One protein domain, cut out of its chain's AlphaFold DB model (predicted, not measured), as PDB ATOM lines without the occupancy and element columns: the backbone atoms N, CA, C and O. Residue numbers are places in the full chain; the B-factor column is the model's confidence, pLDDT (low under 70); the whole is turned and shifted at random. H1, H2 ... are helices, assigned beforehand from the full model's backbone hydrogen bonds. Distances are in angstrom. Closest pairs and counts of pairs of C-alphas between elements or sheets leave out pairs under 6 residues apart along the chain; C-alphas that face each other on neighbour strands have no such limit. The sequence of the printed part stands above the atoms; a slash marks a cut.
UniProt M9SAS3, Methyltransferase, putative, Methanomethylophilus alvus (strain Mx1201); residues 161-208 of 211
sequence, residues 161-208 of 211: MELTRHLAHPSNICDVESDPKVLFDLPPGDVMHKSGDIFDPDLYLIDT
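AT A GLANCE: This is residues 161 to 208 of the 211 residues of the protein "Methyltransferase, putative" of Methanomethylophilus alvus (strain Mx1201) (UniProt M9SAS3). This domain has little regular structure: it is a flat ring of mostly unnamed chain, with the short helices H2 and H3 set apart along one long side and H1 beyond the opposite side. Residues 173 to 174 pair with residues 206 to 207, parallel, and close the ring. The printed part has 48 residues with three named helices, in the order H1, H2, H3, and no named strand; its class is all helix, though the named elements hold 16 residues. It is compact, with a radius of gyration of the C-alphas of 10.9 A, and spans 32 by 23 by 12 A.

HOW THE PARTS SIT: H1, residues 161 to 167, is apart from H2, residues 181 to 185, and from H3, residues 191 to 194. H2 and H3 are also apart. Every O i to N i+4 pair is within hydrogen-bond range in H1 and H2; H3 is too short for such a pair.

IN THESE COORDINATES: H1 begins at C-alpha 161 (156.885, 130.689, 116.155) and is 9.8 A long. H2 measures 6.3 A and H3 5.0 A, ending at C-alpha 194 (146.074, 133.979, 135.554).

THE WHOLE: The C-alphas of Ser 178 and Lys 194, the two farthest apart, are 32.2 A apart. The link from H1 to H2 is long. The printed part has no cut, and no printed residue is under 70 in pLDDT.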
ATOM      1  N   MET A 161     155.604 130.019 115.902       87.81
ATOM      2  CA  MET A 161     156.885 130.689 116.155       87.81
ATOM      3  C   MET A 161     157.026 132.032 115.420       87.81
ATOM      4  O   MET A 161     157.650 132.951 115.944       87.81
ATOM      5  N   GLU A 162     156.431 132.191 114.235       89.94
ATOM      6  CA  GLU A 162     156.452 133.465 113.504       89.94
ATOM      7  C   GLU A 162     155.697 134.550 114.281       89.94
ATOM      8  O   GLU A 162     156.211 135.655 114.470       89.94
ATOM      9  N   LEU A 163     154.515 134.214 114.804       89.50
ATOM     10  CA  LEU A 163     153.739 135.115 115.653       89.50
ATOM     11  C   LEU A 163     154.459 135.393 116.978       89.50
ATOM     12  O   LEU A 163     154.579 136.554 117.365       89.50
ATOM     13  N   THR A 164     154.976 134.357 117.647       90.81
ATOM     14  CA  THR A 164     155.748 134.510 118.889       90.81
ATOM     15  C   THR A 164     156.933 135.450 118.674       90.81
ATOM     16  O   THR A 164     157.128 136.389 119.436       90.81
ATOM     17  N   ARG A 165     157.684 135.289 117.581       91.69
ATOM     18  CA  ARG A 165     158.806 136.174 117.244       91.69
ATOM     19  C   ARG A 165     158.373 137.597 116.912       91.69
ATOM     20  O   ARG A 165     159.095 138.532 117.244       91.69
ATOM     21  N   HIS A 166     157.232 137.769 116.250       92.19
ATOM     22  CA  HIS A 166     156.695 139.090 115.934       92.19
ATOM     23  C   HIS A 166     156.327 139.885 117.193       92.19
ATOM     24  O   HIS A 166     156.519 141.099 117.227       92.19
ATOM     25  N   LEU A 167     155.802 139.203 118.212       92.12
ATOM     26  CA  LEU A 167     155.388 139.816 119.471       92.12
ATOM     27  C   LEU A 167     156.560 140.051 120.434       92.12
ATOM     28  O   LEU A 167     156.487 140.965 121.251       92.12
ATOM     29  N   ALA A 168     157.624 139.250 120.336       92.06
ATOM     30  CA  ALA A 168     158.727 139.235 121.288       92.06
ATOM     31  C   ALA A 168     159.410 140.597 121.458       92.06
ATOM     32  O   ALA A 168     159.714 141.302 120.489       92.06
ATOM     33  N   HIS A 169     159.766 140.922 122.703       90.44
ATOM     34  CA  HIS A 169     160.697 142.012 122.953       90.44
ATOM     35  C   HIS A 169     162.045 141.704 122.274       90.44
ATOM     36  O   HIS A 169     162.558 140.597 122.436       90.44
ATOM     37  N   PRO A 170     162.680 142.657 121.559       88.88
ATOM     38  CA  PRO A 170     163.970 142.405 120.912       88.88
ATOM     39  C   PRO A 170     165.071 141.940 121.875       88.88
ATOM     40  O   PRO A 170     165.961 141.203 121.470       88.88
ATOM     41  N   SER A 171     165.002 142.346 123.149       87.88
ATOM     42  CA  SER A 171     165.903 141.884 124.216       87.88
ATOM     43  C   SER A 171     165.683 140.428 124.624       87.88
ATOM     44  O   SER A 171     166.569 139.833 125.227       87.88
ATOM     45  N   ASN A 172     164.527 139.858 124.291       89.94
ATOM     46  CA  ASN A 172     164.124 138.498 124.634       89.94
ATOM     47  C   ASN A 172     164.350 137.535 123.456       89.94
ATOM     48  O   ASN A 172     163.839 136.421 123.458       89.94
ATOM     49  N   ILE A 173     165.104 137.953 122.435       91.00
ATOM     50  CA  ILE A 173     165.557 137.099 121.334       91.00
ATOM     51  C   ILE A 173     167.078 137.052 121.410       91.00
ATOM     52  O   ILE A 173     167.748 138.037 121.096       91.00
ATOM     53  N   CYS A 174     167.635 135.927 121.843       89.69
ATOM     54  CA  CYS A 174     169.077 135.816 122.039       89.69
ATOM     55  C   CYS A 174     169.563 134.373 121.912       89.69
ATOM     56  O   CYS A 174     168.780 133.433 121.817       89.69
ATOM     57  N   ASP A 175     170.877 134.209 121.857       88.50
ATOM     58  CA  ASP A 175     171.543 132.917 121.967       88.50
ATOM     59  C   ASP A 175     171.794 132.648 123.459       88.50
ATOM     60  O   ASP A 175     172.640 133.301 124.085       88.50
ATOM     61  N   VAL A 176     171.037 131.706 124.029       86.62
ATOM     62  CA  VAL A 176     171.095 131.386 125.466       86.62
ATOM     63  C   VAL A 176     172.398 130.679 125.838       86.62
ATOM     64  O   VAL A 176     172.852 130.799 126.976       86.62
ATOM     65  N   GLU A 177     173.040 129.974 124.903       84.75
ATOM     66  CA  GLU A 177     174.348 129.356 125.144       84.75
ATOM     67  C   GLU A 177     175.438 130.424 125.302       84.75
ATOM     68  O   GLU A 177     176.323 130.295 126.153       84.75
ATOM     69  N   SER A 178     175.341 131.509 124.529       85.31
ATOM     70  CA  SER A 178     176.279 132.632 124.574       85.31
ATOM     71  C   SER A 178     176.096 133.546 125.797       85.31
ATOM     72  O   SER A 178     177.090 134.054 126.328       85.31
ATOM     73  N   ASP A 179     174.861 133.726 126.283       83.81
ATOM     74  CA  ASP A 179     174.562 134.491 127.501       83.81
ATOM     75  C   ASP A 179     173.472 133.834 128.367       83.81
ATOM     76  O   ASP A 179     172.325 134.277 128.382       83.81
ATOM     77  N   PRO A 180     173.817 132.830 129.191       83.44
ATOM     78  CA  PRO A 180     172.841 132.131 130.030       83.44
ATOM     79  C   PRO A 180     172.158 133.008 131.092       83.44
ATOM     80  O   PRO A 180     171.214 132.559 131.741       83.44
ATOM     81  N   LYS A 181     172.647 134.235 131.340       84.56
ATOM     82  CA  LYS A 181     172.084 135.131 132.367       84.56
ATOM     83  C   LYS A 181     170.680 135.598 132.017       84.56
ATOM     84  O   LYS A 181     169.869 135.737 132.926       84.56
ATOM     85  N   VAL A 182     170.388 135.734 130.727       82.81
ATOM     86  CA  VAL A 182     169.071 136.126 130.211       82.81
ATOM     87  C   VAL A 182     167.947 135.230 130.738       82.81
ATOM     88  O   VAL A 182     166.862 135.717 131.035       82.81
ATOM     89  N   LEU A 183     168.221 133.937 130.957       82.00
ATOM     90  CA  LEU A 183     167.256 132.998 131.530       82.00
ATOM     91  C   LEU A 183     166.927 133.320 132.995       82.00
ATOM     92  O   LEU A 183     165.807 133.095 133.442       82.00
ATOM     93  N   PHE A 184     167.904 133.823 133.752       82.88
ATOM     94  CA  PHE A 184     167.732 134.190 135.160       82.88
ATOM     95  C   PHE A 184     167.151 135.595 135.344       82.88
ATOM     96  O   PHE A 184     166.609 135.880 136.411       82.88
ATOM     97  N   ASP A 185     167.272 136.449 134.328       84.12
ATOM     98  CA  ASP A 185     166.714 137.802 134.323       84.12
ATOM     99  C   ASP A 185     165.230 137.818 133.911       84.12
ATOM    100  O   ASP A 185     164.524 138.781 134.216       84.12
ATOM    101  N   LEU A 186     164.734 136.744 133.280       83.31
ATOM    102  CA  LEU A 186     163.307 136.572 133.019       83.31
ATOM    103  C   LEU A 186     162.524 136.526 134.339       83.31
ATOM    104  O   LEU A 186     162.819 135.702 135.215       83.31
ATOM    105  N   PRO A 187     161.495 137.375 134.501       82.00
ATOM    106  CA  PRO A 187     160.651 137.319 135.679       82.00
ATOM    107  C   PRO A 187     159.894 135.980 135.720       82.00
ATOM    108  O   PRO A 187     159.469 135.468 134.683       82.00
ATOM    109  N   PRO A 188     159.665 135.402 136.912       80.69
ATOM    110  CA  PRO A 188     158.791 134.244 137.028       80.69
ATOM    111  C   PRO A 188     157.374 134.633 136.589       80.69
ATOM    112  O   PRO A 188     156.754 135.519 137.179       80.69
ATOM    113  N   GLY A 189     156.858 133.962 135.562       73.62
ATOM    114  CA  GLY A 189     155.503 134.177 135.065       73.62
ATOM    115  C   GLY A 189     154.477 133.287 135.769       73.62
ATOM    116  O   GLY A 189     154.691 132.089 135.940       73.62
ATOM    117  N   ASP A 190     153.322 133.854 136.122       76.19
ATOM    118  CA  ASP A 190     152.100 133.106 136.456       76.19
ATOM    119  C   ASP A 190     150.991 133.305 135.408       76.19
ATOM    120  O   ASP A 190     149.818 133.015 135.649       76.19
ATOM    121  N   VAL A 191     151.383 133.773 134.218       78.81
ATOM    122  CA  VAL A 191     150.490 134.161 133.122       78.81
ATOM    123  C   VAL A 191     149.593 133.024 132.666       78.81
ATOM    124  O   VAL A 191     148.389 133.221 132.540       78.81
ATOM    125  N   MET A 192     150.138 131.809 132.544       75.06
ATOM    126  CA  MET A 192     149.354 130.627 132.195       75.06
ATOM    127  C   MET A 192     148.207 130.434 133.198       75.06
ATOM    128  O   MET A 192     147.060 130.320 132.785       75.06
ATOM    129  N   HIS A 193     148.487 130.532 134.502       73.81
ATOM    130  CA  HIS A 193     147.486 130.374 135.559       73.81
ATOM    131  C   HIS A 193     146.472 131.532 135.624       73.81
ATOM    132  O   HIS A 193     145.292 131.304 135.896       73.81
ATOM    133  N   LYS A 194     146.912 132.778 135.394       78.38
ATOM    134  CA  LYS A 194     146.074 133.979 135.554       78.38
ATOM    135  C   LYS A 194     145.261 134.357 134.320       78.38
ATOM    136  O   LYS A 194     144.075 134.657 134.454       78.38
ATOM    137  N   SER A 195     145.891 134.412 133.150       78.44
ATOM    138  CA  SER A 195     145.267 134.858 131.897       78.44
ATOM    139  C   SER A 195     145.175 133.743 130.858       78.44
ATOM    140  O   SER A 195     144.241 133.744 130.059       78.44
ATOM    141  N   GLY A 196     146.103 132.783 130.882       76.19
ATOM    142  CA  GLY A 196     146.295 131.805 129.813       76.19
ATOM    143  C   GLY A 196     146.999 132.374 128.576       76.19
ATOM    144  O   GLY A 196     147.169 131.642 127.606       76.19
ATOM    145  N   ASP A 197     147.406 133.647 128.594       80.25
ATOM    146  CA  ASP A 197     148.078 134.300 127.468       80.25
ATOM    147  C   ASP A 197     149.587 134.061 127.519       80.25
ATOM    148  O   ASP A 197     150.360 134.866 128.032       80.25
ATOM    149  N   ILE A 198     150.015 132.914 127.003       79.38
ATOM    150  CA  ILE A 198     151.433 132.534 126.975       79.38
ATOM    151  C   ILE A 198     152.276 133.376 125.999       79.38
ATOM    152  O   ILE A 198     153.480 133.154 125.906       79.38
ATOM    153  N   PHE A 199     151.672 134.331 125.281       83.75
ATOM    154  CA  PHE A 199     152.345 135.206 124.317       83.75
ATOM    155  C   PHE A 199     152.630 136.611 124.868       83.75
ATOM    156  O   PHE A 199     152.947 137.511 124.087       83.75
ATOM    157  N   ASP A 200     152.574 136.801 126.189       86.81
ATOM    158  CA  ASP A 200     153.040 138.026 126.846       86.81
ATOM    159  C   ASP A 200     154.563 138.199 126.645       86.81
ATOM    160  O   ASP A 200     155.343 137.410 127.194       86.81
ATOM    161  N   PRO A 201     155.014 139.197 125.857       87.12
ATOM    162  CA  PRO A 201     156.417 139.341 125.481       87.12
ATOM    163  C   PRO A 201     157.349 139.644 126.649       87.12
ATOM    164  O   PRO A 201     158.555 139.486 126.480       87.12
ATOM    165  N   ASP A 202     156.828 140.027 127.817       86.19
ATOM    166  CA  ASP A 202     157.626 140.244 129.025       86.19
ATOM    167  C   ASP A 202     158.017 138.929 129.728       86.19
ATOM    168  O   ASP A 202     158.881 138.933 130.608       86.19
ATOM    169  N   LEU A 203     157.388 137.804 129.362       87.12
ATOM    170  CA  LEU A 203     157.424 136.557 130.136       87.12
ATOM    171  C   LEU A 203     158.005 135.349 129.390       87.12
ATOM    172  O   LEU A 203     158.078 134.262 129.966       87.12
ATOM    173  N   TYR A 204     158.434 135.513 128.140       88.69
ATOM    174  CA  TYR A 204     159.116 134.459 127.390       88.69
ATOM    175  C   TYR A 204     160.371 134.972 126.691       88.69
ATOM    176  O   TYR A 204     160.567 136.171 126.491       88.69
ATOM    177  N   LEU A 205     161.210 134.019 126.296       89.94
ATOM    178  CA  LEU A 205     162.435 134.238 125.546       89.94
ATOM    179  C   LEU A 205     162.513 133.251 124.389       89.94
ATOM    180  O   LEU A 205     162.086 132.104 124.508       89.94
ATOM    181  N   ILE A 206     163.050 133.718 123.268       90.81
ATOM    182  CA  ILE A 206     163.299 132.920 122.075       90.81
ATOM    183  C   ILE A 206     164.795 132.649 122.003       90.81
ATOM    184  O   ILE A 206     165.592 133.569 121.796       90.81
ATOM    185  N   ASP A 207     165.153 131.379 122.165       89.25
ATOM    186  CA  ASP A 207     166.522 130.906 122.006       89.25
ATOM    187  C   ASP A 207     166.835 130.679 120.524       89.25
ATOM    188  O   ASP A 207     166.252 129.820 119.865       89.25
ATOM    189  N   THR A 208     167.758 131.475 119.994       86.81
ATOM    190  CA  THR A 208     168.151 131.430 118.580       86.81
ATOM    191  C   THR A 208     169.077 130.271 118.226       86.81
ATOM    192  O   THR A 208     169.279 130.023 117.041       86.81
TER     193      THR A 208